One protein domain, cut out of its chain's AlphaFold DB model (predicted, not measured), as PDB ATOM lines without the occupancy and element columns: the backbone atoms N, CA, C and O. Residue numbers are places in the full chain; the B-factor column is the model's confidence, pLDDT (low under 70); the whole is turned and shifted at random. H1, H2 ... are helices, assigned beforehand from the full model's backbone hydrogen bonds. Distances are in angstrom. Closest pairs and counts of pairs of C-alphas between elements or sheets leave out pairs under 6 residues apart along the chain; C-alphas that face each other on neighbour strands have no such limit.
ATOM      1  N   LYS A  68      66.238  26.341 329.990       89.81
ATOM      2  CA  LYS A  68      64.889  26.087 329.501       89.81
ATOM      3  C   LYS A  68      64.758  24.583 329.136       89.81
ATOM      4  O   LYS A  68      63.688  24.022 329.342       89.81
ATOM      5  N   LEU A  69      65.797  23.966 328.543       89.56
ATOM      6  CA  LEU A  69      65.750  22.592 328.010       89.56
ATOM      7  C   LEU A  69      65.588  21.584 329.134       89.56
ATOM      8  O   LEU A  69      64.688  20.748 329.083       89.56
ATOM      9  N   GLY A  70      66.384  21.739 330.191       90.81
ATOM     10  CA  GLY A  70      66.221  20.943 331.401       90.81
ATOM     11  C   GLY A  70      64.813  21.073 331.987       90.81
ATOM     12  O   GLY A  70      64.200  20.063 332.323       90.81
ATOM     13  N   LEU A  71      64.259  22.293 332.051       91.62
ATOM     14  CA  LEU A  71      62.888  22.506 332.536       91.62
ATOM     15  C   LEU A  71      61.841  21.817 331.656       91.62
ATOM     16  O   LEU A  71      60.958  21.147 332.187       91.62
ATOM     17  N   GLY A  72      61.955  21.952 330.333       91.56
ATOM     18  CA  GLY A  72      61.035  21.336 329.379       91.56
ATOM     19  C   GLY A  72      61.028  19.812 329.481       91.56
ATOM     20  O   GLY A  72      59.958  19.215 329.557       91.56
ATOM     21  N   ILE A  73      62.205  19.185 329.569       91.56
ATOM     22  CA  ILE A  73      62.336  17.724 329.709       91.56
ATOM     23  C   ILE A  73      61.751  17.245 331.041       91.56
ATOM     24  O   ILE A  73      60.987  16.279 331.075       91.56
ATOM     25  N   VAL A  74      62.063  17.934 332.145       93.19
ATOM     26  CA  VAL A  74      61.505  17.598 333.463       93.19
ATOM     27  C   VAL A  74      59.982  17.710 333.448       93.19
ATOM     28  O   VAL A  74      59.300  16.833 333.979       93.19
ATOM     29  N   GLN A  75      59.442  18.763 332.836       93.12
ATOM     30  CA  GLN A  75      58.002  18.954 332.726       93.12
ATOM     31  C   GLN A  75      57.356  17.870 331.859       93.12
ATOM     32  O   GLN A  75      56.352  17.295 332.273       93.12
ATOM     33  N   ALA A  76      57.952  17.541 330.711       92.75
ATOM     34  CA  ALA A  76      57.459  16.495 329.826       92.75
ATOM     35  C   ALA A  76      57.362  15.147 330.551       92.75
ATOM     36  O   ALA A  76      56.282  14.559 330.596       92.75
ATOM     37  N   TYR A  77      58.438  14.703 331.215       94.56
ATOM     38  CA  TYR A  77      58.429  13.447 331.972       94.56
ATOM     39  C   TYR A  77      57.423  13.438 333.124       94.56
ATOM     40  O   TYR A  77      56.813  12.399 333.383       94.56
ATOM     41  N   LYS A  78      57.207  14.573 333.806       93.44
ATOM     42  CA  LYS A  78      56.145  14.688 334.819       93.44
ATOM     43  C   LYS A  78      54.764  14.504 334.203       93.44
ATOM     44  O   LYS A  78      53.967  13.750 334.754       93.44
ATOM     45  N   THR A  79      54.491  15.160 333.077       94.12
ATOM     46  CA  THR A  79      53.174  15.123 332.432       94.12
ATOM     47  C   THR A  79      52.795  13.720 331.965       94.12
ATOM     48  O   THR A  79      51.656  13.312 332.164       94.12
ATOM     49  N   ILE A  80      53.741  12.949 331.424       94.19
ATOM     50  CA  ILE A  80      53.491  11.565 330.980       94.19
ATOM     51  C   ILE A  80      53.680  10.520 332.095       94.19
ATOM     52  O   ILE A  80      53.777   9.324 331.827       94.19
ATOM     53  N   ASN A  81      53.753  10.962 333.355       92.94
ATOM     54  CA  ASN A  81      53.894  10.118 334.544       92.94
ATOM     55  C   ASN A  81      55.149   9.211 334.556       92.94
ATOM     56  O   ASN A  81      55.164   8.141 335.163       92.94
ATOM     57  N   LEU A  82      56.241   9.658 333.932       93.25
ATOM     58  CA  LEU A  82      57.557   9.010 333.968       93.25
ATOM     59  C   LEU A  82      58.467   9.642 335.036       93.25
ATOM     60  O   LEU A  82      59.662   9.864 334.839       93.25
ATOM     61  N   THR A  83      57.906   9.915 336.215       90.50
ATOM     62  CA  THR A  83      58.591  10.601 337.327       90.50
ATOM     63  C   THR A  83      59.795   9.830 337.878       90.50
ATOM     64  O   THR A  83      60.728  10.430 338.415       90.50
ATOM     65  N   ASN A  84      59.837   8.510 337.689       88.62
ATOM     66  CA  ASN A  84      60.964   7.665 338.090       88.62
ATOM     67  C   ASN A  84      62.286   8.058 337.401       88.62
ATOM     68  O   ASN A  84      63.343   7.832 337.978       88.62
ATOM     69  N   PHE A  85      62.237   8.667 336.208       89.25
ATOM     70  CA  PHE A  85      63.425   9.062 335.430       89.25
ATOM     71  C   PHE A  85      64.020  10.412 335.840       89.25
ATOM     72  O   PHE A  85      65.170  10.700 335.528       89.25
ATOM     73  N   ILE A  86      63.248  11.239 336.543       89.50
ATOM     74  CA  ILE A  86      63.668  12.573 336.998       89.50
ATOM     75  C   ILE A  86      63.853  12.637 338.515       89.50
ATOM     76  O   ILE A  86      64.126  13.699 339.069       89.50
ATOM     77  N   THR A  87      63.657  11.509 339.199       87.56
ATOM     78  CA  THR A  87      63.818  11.390 340.644       87.56
ATOM     79  C   THR A  87      64.941  10.411 340.973       87.56
ATOM     80  O   THR A  87      65.243   9.511 340.190       87.56
ATOM     81  N   PRO A  88      65.516  10.506 342.182       86.56
ATOM     82  CA  PRO A  88      66.516   9.561 342.670       86.56
ATOM     83  C   PRO A  88      66.108   8.080 342.694       86.56
ATOM     84  O   PRO A  88      66.941   7.196 342.902       86.56
ATOM     85  N   LYS A  89      64.810   7.803 342.540       88.31
ATOM     86  CA  LYS A  89      64.189   6.505 342.782       88.31
ATOM     87  C   LYS A  89      64.760   5.402 341.894       88.31
ATOM     88  O   LYS A  89      65.141   4.359 342.417       88.31
ATOM     89  N   LEU A  90      64.868   5.649 340.587       88.69
ATOM     90  CA  LEU A  90      65.342   4.649 339.629       88.69
ATOM     91  C   LEU A  90      66.775   4.202 339.935       88.69
ATOM     92  O   LEU A  90      67.047   3.007 340.032       88.69
ATOM     93  N   GLN A  91      67.679   5.154 340.166       86.06
ATOM     94  CA  GLN A  91      69.073   4.848 340.488       86.06
ATOM     95  C   GLN A  91      69.200   4.119 341.835       86.06
ATOM     96  O   GLN A  91      69.971   3.165 341.949       86.06
ATOM     97  N   LYS A  92      68.406   4.513 342.841       87.19
ATOM     98  CA  LYS A  92      68.312   3.789 344.118       87.19
ATOM     99  C   LYS A  92      67.873   2.337 343.920       87.19
ATOM    100  O   LYS A  92      68.468   1.435 344.509       87.19
ATOM    101  N   ASP A  93      66.862   2.100 343.088       89.12
ATOM    102  CA  ASP A  93      66.341   0.757 342.825       89.12
ATOM    103  C   ASP A  93      67.354  -0.112 342.050       89.12
ATOM    104  O   ASP A  93      67.487  -1.303 342.342       89.12
ATOM    105  N   ILE A  94      68.135   0.474 341.132       88.06
ATOM    106  CA  ILE A  94      69.255  -0.209 340.457       88.06
ATOM    107  C   ILE A  94      70.327  -0.620 341.472       88.06
ATOM    108  O   ILE A  94      70.667  -1.801 341.553       88.06
ATOM    109  N   ASN A  95      70.808   0.316 342.294       86.88
ATOM    110  CA  ASN A  95      71.828   0.040 343.312       86.88
ATOM    111  C   ASN A  95      71.365  -1.053 344.288       86.88
ATOM    112  O   ASN A  95      72.127  -1.952 344.639       86.88
ATOM    113  N   LYS A  96      70.087  -1.024 344.678       90.12
ATOM    114  CA  LYS A  96      69.478  -2.051 345.527       90.12
ATOM    115  C   LYS A  96      69.498  -3.436 344.874       90.12
ATOM    116  O   LYS A  96      69.804  -4.416 345.546       90.12
ATOM    117  N   ASN A  97      69.196  -3.533 343.579       91.75
ATOM    118  CA  ASN A  97      69.271  -4.808 342.863       91.75
ATOM    119  C   ASN A  97      70.709  -5.336 342.764       91.75
ATOM    120  O   ASN A  97      70.900  -6.540 342.894       91.75
ATOM    121  N   ILE A  98      71.707  -4.460 342.603       89.62
ATOM    122  CA  ILE A  98      73.125  -4.856 342.632       89.62
ATOM    123  C   ILE A  98      73.486  -5.451 343.998       89.62
ATOM    124  O   ILE A  98      74.078  -6.523 344.062       89.62
ATOM    125  N   ILE A  99      73.063  -4.817 345.095       91.25
ATOM    126  CA  ILE A  99      73.282  -5.348 346.452       91.25
ATOM    127  C   ILE A  99      72.648  -6.738 346.607       91.25
ATOM    128  O   ILE A  99      73.277  -7.640 347.156       91.25
ATOM    129  N   TYR A 100      71.435  -6.941 346.089       95.44
ATOM    130  CA  TYR A 100      70.775  -8.248 346.125       95.44
ATOM    131  C   TYR A 100      71.495  -9.329 345.323       95.44
ATOM    132  O   TYR A 100      71.461 -10.487 345.739       95.44
ATOM    133  N   ILE A 101      72.167  -8.971 344.227       95.50
ATOM    134  CA  ILE A 101      73.042  -9.899 343.501       95.50
ATOM    135  C   ILE A 101      74.240 -10.274 344.374       95.50
ATOM    136  O   ILE A 101      74.501 -11.456 344.570       95.50
ATOM    137  N   CYS A 102      74.921  -9.290 344.972       93.69
ATOM    138  CA  CYS A 102      76.072  -9.547 345.844       93.69
ATOM    139  C   CYS A 102      75.724 -10.416 347.065       93.69
ATOM    140  O   CYS A 102      76.576 -11.141 347.568       93.69
ATOM    141  N   GLN A 103      74.481 -10.346 347.546       96.06
ATOM    142  CA  GLN A 103      73.978 -11.143 348.669       96.06
ATOM    143  C   GLN A 103      73.437 -12.523 348.252       96.06
ATOM    144  O   GLN A 103      72.987 -13.274 349.112       96.06
ATOM    145  N   GLY A 104      73.420 -12.849 346.955       94.69
ATOM    146  CA  GLY A 104      72.841 -14.093 346.440       94.69
ATOM    147  C   GLY A 104      71.308 -14.169 346.526       94.69
ATOM    148  O   GLY A 104      70.740 -15.240 346.348       94.69
ATOM    149  N   ILE A 105      70.625 -13.049 346.794       96.81
ATOM    150  CA  ILE A 105      69.155 -12.972 346.901       96.81
ATOM    151  C   ILE A 105      68.499 -12.980 345.512       96.81
ATOM    152  O   ILE A 105      67.399 -13.504 345.344       96.81
ATOM    153  N   LYS A 106      69.152 -12.370 344.517       95.81
ATOM    154  CA  LYS A 106      68.715 -12.346 343.113       95.81
ATOM    155  C   LYS A 106      69.857 -12.759 342.202       95.81
ATOM    156  O   LYS A 106      71.006 -12.437 342.486       95.81
ATOM    157  N   THR A 107      69.539 -13.382 341.074       95.44
ATOM    158  CA  THR A 107      70.548 -13.652 340.040       95.44
ATOM    159  C   THR A 107      70.708 -12.451 339.094       95.44
ATOM    160  O   THR A 107      69.763 -11.661 338.936       95.44
ATOM    161  N   PRO A 108      71.878 -12.285 338.447       92.81
ATOM    162  CA  PRO A 108      72.083 -11.253 337.430       92.81
ATOM    163  C   PRO A 108      71.027 -11.285 336.317       92.81
ATOM    164  O   PRO A 108      70.505 -10.241 335.930       92.81
ATOM    165  N   GLU A 109      70.634 -12.476 335.866       93.25
ATOM    166  CA  GLU A 109      69.672 -12.676 334.776       93.25
ATOM    167  C   GLU A 109      68.270 -12.213 335.185       93.25
ATOM    168  O   GLU A 109      67.565 -11.562 334.410       93.25
ATOM    169  N   GLN A 110      67.864 -12.500 336.429       91.94
ATOM    170  CA  GLN A 110      66.594 -12.030 336.983       91.94
ATOM    171  C   GLN A 110      66.544 -10.501 337.035       91.94
ATOM    172  O   GLN A 110      65.539  -9.894 336.647       91.94
ATOM    173  N   VAL A 111      67.626  -9.870 337.499       93.69
ATOM    174  CA  VAL A 111      67.721  -8.408 337.547       93.69
ATOM    175  C   VAL A 111      67.685  -7.838 336.133       93.69
ATOM    176  O   VAL A 111      66.839  -6.985 335.869       93.69
ATOM    177  N   LEU A 112      68.506  -8.345 335.214       90.81
ATOM    178  CA  LEU A 112      68.568  -7.873 333.832       90.81
ATOM    179  C   LEU A 112      67.204  -7.957 333.138       90.81
ATOM    180  O   LEU A 112      66.741  -6.967 332.572       90.81
ATOM    181  N   LYS A 113      66.520  -9.103 333.241       90.94
ATOM    182  CA  LYS A 113      65.177  -9.284 332.679       90.94
ATOM    183  C   LYS A 113      64.195  -8.253 333.237       90.94
ATOM    184  O   LYS A 113      63.519  -7.581 332.463       90.94
ATOM    185  N   SER A 114      64.170  -8.069 334.560       90.56
ATOM    186  CA  SER A 114      63.280  -7.091 335.199       90.56
ATOM    187  C   SER A 114      63.563  -5.648 334.762       90.56
ATOM    188  O   SER A 114      62.627  -4.869 334.582       90.56
ATOM    189  N   GLN A 115      64.836  -5.295 334.549       90.38
ATOM    190  CA  GLN A 115      65.222  -3.973 334.060       90.38
ATOM    191  C   GLN A 115      64.784  -3.779 332.610       90.38
ATOM    192  O   GLN A 115      64.161  -2.770 332.299       90.38
ATOM    193  N   ILE A 116      65.035  -4.755 331.733       89.38
ATOM    194  CA  ILE A 116      64.596  -4.700 330.333       89.38
ATOM    195  C   ILE A 116      63.079  -4.502 330.252       89.38
ATOM    196  O   ILE A 116      62.619  -3.604 329.548       89.38
ATOM    197  N   ASP A 117      62.307  -5.294 330.996       89.44
ATOM    198  CA  ASP A 117      60.846  -5.200 330.993       89.44
ATOM    199  C   ASP A 117      60.371  -3.829 331.512       89.44
ATOM    200  O   ASP A 117      59.457  -3.223 330.940       89.44
ATOM    201  N   PHE A 118      61.034  -3.289 332.541       91.00
ATOM    202  CA  PHE A 118      60.783  -1.936 333.035       91.00
ATOM    203  C   PHE A 118      61.054  -0.875 331.959       91.00
ATOM    204  O   PHE A 118      60.169  -0.068 331.667       91.00
ATOM    205  N   TYR A 119      62.235  -0.867 331.335       90.56
ATOM    206  CA  TYR A 119      62.576   0.128 330.313       90.56
ATOM    207  C   TYR A 119      61.671   0.015 329.084       90.56
ATOM    208  O   TYR A 119      61.183   1.038 328.613       90.56
ATOM    209  N   LYS A 120      61.345  -1.202 328.623       87.56
ATOM    210  CA  LYS A 120      60.394  -1.421 327.519       87.56
ATOM    211  C   LYS A 120      59.024  -0.822 327.811       87.56
ATOM    212  O   LYS A 120      58.470  -0.105 326.978       87.56
ATOM    213  N   LYS A 121      58.477  -1.087 329.002       90.62
ATOM    214  CA  LYS A 121      57.173  -0.554 329.410       90.62
ATOM    215  C   LYS A 121      57.169   0.975 329.411       90.62
ATOM    216  O   LYS A 121      56.251   1.581 328.867       90.62
ATOM    217  N   ASN A 122      58.183   1.596 330.011       91.38
ATOM    218  CA  ASN A 122      58.260   3.055 330.092       91.38
ATOM    219  C   ASN A 122      58.544   3.702 328.730       91.38
ATOM    220  O   ASN A 122      57.995   4.757 328.433       91.38
ATOM    221  N   PHE A 123      59.337   3.052 327.874       87.56
ATOM    222  CA  PHE A 123      59.568   3.506 326.505       87.56
ATOM    223  C   PHE A 123      58.276   3.500 325.681       87.56
ATOM    224  O   PHE A 123      58.010   4.447 324.943       87.56
ATOM    225  N   LYS A 124      57.434   2.473 325.845       88.06
ATOM    226  CA  LYS A 124      56.111   2.441 325.215       88.06
ATOM    227  C   LYS A 124      55.242   3.616 325.672       88.06
ATOM    228  O   LYS A 124      54.686   4.301 324.828       88.06
ATOM    229  N   ILE A 125      55.198   3.905 326.976       89.94
ATOM    230  CA  ILE A 125      54.471   5.074 327.509       89.94
ATOM    231  C   ILE A 125      54.981   6.370 326.867       89.94
ATOM    232  O   ILE A 125      54.177   7.191 326.439       89.94
ATOM    233  N   LEU A 126      56.301   6.548 326.771       89.69
ATOM    234  CA  LEU A 126      56.893   7.714 326.112       89.69
ATOM    235  C   LEU A 126      56.475   7.811 324.638       89.69
ATOM    236  O   LEU A 126      56.071   8.880 324.194       89.69
ATOM    237  N   SER A 127      56.542   6.700 323.905       88.38
ATOM    238  CA  SER A 127      56.203   6.635 322.477       88.38
ATOM    239  C   SER A 127      54.725   6.934 322.226       88.38
ATOM    240  O   SER A 127      54.394   7.724 321.348       88.38
ATOM    241  N   ASP A 128      53.842   6.352 323.041       88.88
ATOM    242  CA  ASP A 128      52.393   6.549 322.949       88.88
ATOM    243  C   ASP A 128      51.993   8.004 323.268       88.88
ATOM    244  O   ASP A 128      50.959   8.476 322.805       88.88
ATOM    245  N   ASN A 129      52.817   8.734 324.032       91.06
ATOM    246  CA  ASN A 129      52.569  10.120 324.442       91.06
ATOM    247  C   ASN A 129      53.534  11.123 323.785       91.06
ATOM    248  O   ASN A 129      53.676  12.244 324.280       91.06
ATOM    249  N   ILE A 130      54.196  10.749 322.684       88.75
ATOM    250  CA  ILE A 130      55.217  11.601 322.063       88.75
ATOM    251  C   ILE A 130      54.643  12.949 321.618       88.75
ATOM    252  O   ILE A 130      55.256  13.979 321.854       88.75
ATOM    253  N   ASP A 131      53.408  12.966 321.108       88.44
ATOM    254  CA  ASP A 131      52.742  14.196 320.667       88.44
ATOM    255  C   ASP A 131      52.572  15.208 321.831       88.44
ATOM    256  O   ASP A 131      52.704  16.417 321.638       88.44
ATOM    257  N   ILE A 132      52.355  14.726 323.063       90.12
ATOM    258  CA  ILE A 132      52.262  15.564 324.275       90.12
ATOM    259  C   ILE A 132      53.642  16.107 324.659       90.12
ATOM    260  O   ILE A 132      53.785  17.273 325.039       90.12
ATOM    261  N   VAL A 133      54.669  15.258 324.579       89.12
ATOM    262  CA  VAL A 133      56.058  15.642 324.862       89.12
ATOM    263  C   VAL A 133      56.517  16.726 323.886       89.12
ATOM    264  O   VAL A 133      57.082  17.733 324.319       89.12
ATOM    265  N   ASP A 134      56.196  16.571 322.604       88.06
ATOM    266  CA  ASP A 134      56.457  17.548 321.549       88.06
ATOM    267  C   ASP A 134      55.781  18.880 321.826       88.06
ATOM    268  O   ASP A 134      56.410  19.930 321.702       88.06
ATOM    269  N   GLU A 135      54.507  18.869 322.216       89.69
ATOM    270  CA  GLU A 135      53.778  20.096 322.532       89.69
ATOM    271  C   GLU A 135      54.441  20.851 323.694       89.69
ATOM    272  O   GLU A 135      54.637  22.069 323.629       89.69
ATOM    273  N   ILE A 136      54.832  20.135 324.752       89.25
ATOM    274  CA  ILE A 136      55.504  20.730 325.912       89.25
ATOM    275  C   ILE A 136      56.856  21.302 325.499       89.25
ATOM    276  O   ILE A 136      57.143  22.457 325.805       89.25
ATOM    277  N   LEU A 137      57.686  20.537 324.793       87.62
ATOM    278  CA  LEU A 137      59.013  21.000 324.398       87.62
ATOM    279  C   LEU A 137      58.946  22.158 323.396       87.62
ATOM    280  O   LEU A 137      59.736  23.098 323.516       87.62
ATOM    281  N   ASN A 138      57.953  22.185 322.502       86.94
ATOM    282  CA  ASN A 138      57.690  23.332 321.634       86.94
ATOM    283  C   ASN A 138      57.432  24.621 322.428       86.94
ATOM    284  O   ASN A 138      57.962  25.663 322.053       86.94
ATOM    285  N   LYS A 139      56.720  24.564 323.566       86.31
ATOM    286  CA  LYS A 139      56.492  25.747 324.428       86.31
ATOM    287  C   LYS A 139      57.784  26.335 324.997       86.31
ATOM    288  O   LYS A 139      57.843  27.532 325.270       86.31
ATOM    289  N   TYR A 140      58.817  25.512 325.186       82.12
ATOM    290  CA  TYR A 140      60.098  25.955 325.734       82.12
ATOM    291  C   TYR A 140      61.169  26.243 324.656       82.12
ATOM    292  O   TYR A 140      62.052  27.068 324.925       82.12
ATOM    293  N   PHE A 141      61.096  25.620 323.462       72.69
ATOM    294  CA  PHE A 141      62.152  25.657 322.422       72.69
ATOM    295  C   PHE A 141      61.726  25.978 320.990       72.69
ATOM    296  O   PHE A 141      62.619  26.151 320.166       72.69
ATOM    297  N   ASN A 142      60.432  26.032 320.654       68.56
ATOM    298  CA  ASN A 142      59.973  25.980 319.255       68.56
ATOM    299  C   ASN A 142      60.618  24.811 318.468       68.56
ATOM    300  O   ASN A 142      61.047  24.982 317.327       68.56
ATOM    301  N   PHE A 143      60.746  23.636 319.096       60.72
ATOM    302  CA  PHE A 143      61.395  22.456 318.522       60.72
ATOM    303  C   PHE A 143      60.369  21.350 318.242       60.72
ATOM    304  O   PHE A 143      59.731  20.858 319.172       60.72
ATOM    305  N   LYS A 144      60.238  20.924 316.979       56.25
ATOM    306  CA  LYS A 144      59.463  19.726 316.617       56.25
ATOM    307  C   LYS A 144      60.326  18.493 316.829       56.25
ATOM    308  O   LYS A 144      61.417  18.423 316.264       56.25
ATOM    309  N   ILE A 145      59.849  17.525 317.603       59.25
ATOM    310  CA  ILE A 145      60.496  16.218 317.627       59.25
ATOM    311  C   ILE A 145      59.988  15.471 316.394       59.25
ATOM    312  O   ILE A 145      58.827  15.579 315.996       59.25
ATOM    313  N   ASN A 146      60.878  14.752 315.718       56.38
ATOM    314  CA  ASN A 146      60.422  13.814 314.705       56.38
ATOM    315  C   ASN A 146      59.759  12.644 315.430       56.38
ATOM    316  O   ASN A 146      60.344  12.070 316.347       56.38
ATOM    317  N   LYS A 147      58.535  12.310 315.022       54.16
ATOM    318  CA  LYS A 147      57.768  11.198 315.585       54.16
ATOM    319  C   LYS A 147      58.632   9.931 315.541       54.16
ATOM    320  O   LYS A 147      59.113   9.571 314.470       54.16
ATOM    321  N   PHE A 148      58.852   9.291 316.690       55.84
ATOM    322  CA  PHE A 148      59.585   8.023 316.754       55.84
ATOM    323  C   PHE A 148      58.842   6.977 315.921       55.84
ATOM    324  O   PHE A 148      57.635   6.779 316.101       55.84
ATOM    325  N   TYR A 149      59.540   6.333 314.988       51.28
ATOM    326  CA  TYR A 149      58.925   5.355 314.098       51.28
ATOM    327  C   TYR A 149      58.989   3.959 314.716       51.28
ATOM    328  O   TYR A 149      59.825   3.643 315.561       51.28
ATOM    329  N   LYS A 150      58.094   3.079 314.258       50.66
ATOM    330  CA  LYS A 150      58.039   1.661 314.650       50.66
ATOM    331  C   LYS A 150      59.386   0.943 314.445       50.66
ATOM    332  O   LYS A 150      59.667  -0.026 315.143       50.66
ATOM    333  N   ASP A 151      60.224   1.455 313.549       53.62
ATOM    334  CA  ASP A 151      61.572   0.958 313.269       53.62
ATOM    335  C   ASP A 151      62.572   1.235 314.407       53.62
ATOM    336  O   ASP A 151      63.436   0.399 314.673       53.62
ATOM    337  N   ASP A 152      62.401   2.318 315.173       62.25
ATOM    338  CA  ASP A 152      63.237   2.618 316.348       62.25
ATOM    339  C   ASP A 152      62.974   1.619 317.493       62.25
ATOM    340  O   ASP A 152      63.884   1.200 318.212       62.25
ATOM    341  N   LEU A 153      61.724   1.159 317.626       54.69
ATOM    342  CA  LEU A 153      61.344   0.072 318.536       54.69
ATOM    343  C   LEU A 153      61.952  -1.269 318.106       54.69
ATOM    344  O   LEU A 153      62.434  -2.027 318.951       54.69
ATOM    345  N   ILE A 154      61.965  -1.548 316.797       58.56
ATOM    346  CA  ILE A 154      62.591  -2.748 316.225       58.56
ATOM    347  C   ILE A 154      64.107  -2.726 316.474       58.56
ATOM    348  O   ILE A 154      64.686  -3.760 316.809       58.56
ATOM    349  N   PHE A 155      64.747  -1.556 316.392       64.06
ATOM    350  CA  PHE A 155      66.162  -1.384 316.719       64.06
ATOM    351  C   PHE A 155      66.461  -1.684 318.196       64.06
ATOM    352  O   PHE A 155      67.386  -2.442 318.493       64.06
ATOM    353  N   ILE A 156      65.644  -1.181 319.128       60.34
ATOM    354  CA  ILE A 156      65.784  -1.502 320.558       60.34
ATOM    355  C   ILE A 156      65.589  -3.007 320.802       60.34
ATOM    356  O   ILE A 156      66.364  -3.621 321.540       60.34
ATOM    357  N   ASP A 157      64.603  -3.635 320.158       63.94
ATOM    358  CA  ASP A 157      64.395  -5.083 320.253       63.94
ATOM    359  C   ASP A 157      65.562  -5.890 319.659       63.94
ATOM    360  O   ASP A 157      65.912  -6.947 320.196       63.94
ATOM    361  N   SER A 158      66.203  -5.380 318.604       64.88
ATOM    362  CA  SER A 158      67.421  -5.950 318.021       64.88
ATOM    363  C   SER A 158      68.608  -5.860 318.983       64.88
ATOM    364  O   SER A 158      69.276  -6.871 319.202       64.88
ATOM    365  N   ILE A 159      68.829  -4.706 319.625       65.81
ATOM    366  CA  ILE A 159      69.867  -4.536 320.660       65.81
ATOM    367  C   ILE A 159      69.631  -5.505 321.825       65.81
ATOM    368  O   ILE A 159      70.553  -6.138 322.335       65.81
ATOM    369  N   ILE A 160      68.381  -5.668 322.252       63.25
ATOM    370  CA  ILE A 160      68.048  -6.567 323.361       63.25
ATOM    371  C   ILE A 160      68.264  -8.034 322.973       63.25
ATOM    372  O   ILE A 160      68.713  -8.823 323.805       63.25
ATOM    373  N   LYS A 161      67.979  -8.415 321.721       66.94
ATOM    374  CA  LYS A 161      68.313  -9.749 321.201       66.94
ATOM    375  C   LYS A 161      69.821  -9.972 321.118       66.94
ATOM    376  O   LYS A 161      70.269 -11.042 321.510       66.94
ATOM    377  N   SER A 162      70.600  -8.990 320.663       63.81
ATOM    378  CA  SER A 162      72.060  -9.132 320.594       63.81
ATOM    379  C   SER A 162      72.697  -9.241 321.978       63.81
ATOM    380  O   SER A 162      73.620 -10.026 322.146       63.81
ATOM    381  N   ILE A 163      72.175  -8.525 322.981       59.28
ATOM    382  CA  ILE A 163      72.637  -8.660 324.374       59.28
ATOM    383  C   ILE A 163      72.340 -10.069 324.904       59.28
ATOM    384  O   ILE A 163      73.214 -10.682 325.495       59.28
ATOM    385  N   LYS A 164      71.148 -10.619 324.638       58.66
ATOM    386  CA  LYS A 164      70.777 -11.979 325.074       58.66
ATOM    387  C   LYS A 164      71.534 -13.105 324.360       58.66
ATOM    388  O   LYS A 164      71.610 -14.198 324.902       58.66
ATOM    389  N   ASN A 165      72.034 -12.866 323.148       55.00
ATOM    390  CA  ASN A 165      72.737 -13.873 322.346       55.00
ATOM    391  C   ASN A 165      74.258 -13.892 322.576       55.00
ATOM    392  O   ASN A 165      74.908 -14.814 322.101       55.00
ATOM    393  N   ASN A 166      74.816 -12.899 323.276       49.72
ATOM    394  CA  ASN A 166      76.240 -12.846 323.630       49.72
ATOM    395  C   ASN A 166      76.577 -13.578 324.945       49.72
ATOM    396  O   ASN A 166      77.736 -13.569 325.350       49.72
ATOM    397  N   ASP A 167      75.589 -14.212 325.586       44.28
ATOM    398  CA  ASP A 167      75.751 -15.033 326.795       44.28
ATOM    399  C   ASP A 167      75.804 -16.554 326.483       44.28
ATOM    400  O   ASP A 167      75.554 -17.369 327.372       44.28
ATOM    401  N   ASN A 168      76.113 -16.945 325.233       37.66
ATOM    402  CA  ASN A 168      76.367 -18.337 324.817       37.66
ATOM    403  C   ASN A 168      77.835 -18.559 324.440       37.66
ATOM    404  O   ASN A 168      78.322 -17.823 323.552       37.66
TER     405      ASN A 168
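What this domain is: This is residues 68 to 168 of the 168 residues of an uncharacterized protein of Aphidius gifuensis (UniProt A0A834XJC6). Three long helices, H2, H3 and H5, run side by side in a loose, open arrangement with H3 between the other two, the chain going one way in H2 and H5 and back in H3. At the end of H3 away from H2's link, H1 and H4 pack on each other as a shorter antiparallel pair, and the link after H4 folds back to H5. The printed part has 101 residues with five named helices, in the order H1, H2, H3, H4, H5, and no named strand, which is the class all helix. It is loose, with a radius of gyration of the C-alphas of 16.5 A, and only just elongated, with spans of 49 by 30 by 17 A.

Where its parts are: Find C-alpha 68 at (64.889, 26.087, 329.501); there H1 begins, and it runs over residues 68 to 79, 16.3 A from first to last C-alpha. Go on to residues 89 to 102 for H2, 20.2 A long. At C-alpha 108, at (72.083, -11.253, 337.430), you meet the start of H3, the longest helix, with residues 108 to 128 and 30.2 A. H4 follows with residues 130 to 141 and 15.7 A. H5 holds residues 150 to 165, 22.7 A, and ends at C-alpha 165 at (72.737, -13.873, 322.346).

How they stand to each other: Start with H1 and look for H4: the two touch, with 15 pairs of C-alphas within 8 A. Their closest C-alphas are those of Ala 76 and Val 133, 5.2 A apart, and they run opposite ways at a shallow tilt of 29 degrees. H1 and H3 are apart, but only just, at 8.3 A. H1 and H2 are apart. At H2 you will find H3 close but not clearly touching, the closest C-alphas being those of Ile 101 and Pro 108 at 6.3 A. These two run opposite ways at a shallow tilt of 18 degrees, with their centres 15.0 A apart. H3 and H4 meet only through their link. H3 and H5 are near each other, with 12 pairs of C-alphas within 10 A and no pair within 8 A. H5 is apart from H1, H2 and H4, and H2 is apart from H4. In H1, H2, H3 and H5 every O i to N i+4 pair is within hydrogen-bond range; in H4 it is 7 of 8.

The domain as a whole: Look at Gly 104 and Asn 142 for the two C-alphas farthest apart, 50.1 A. The printed part has no cut, and it ends at residue 168, the chain's last. The links H2 to H3 and H3 to H4 are tight, those from H1 to H2 and H4 to H5 are short, and no link is long. The mean pLDDT of the printed part is 81.6; residues 142 to 168, which include H5 with a mean of 60, are under 70.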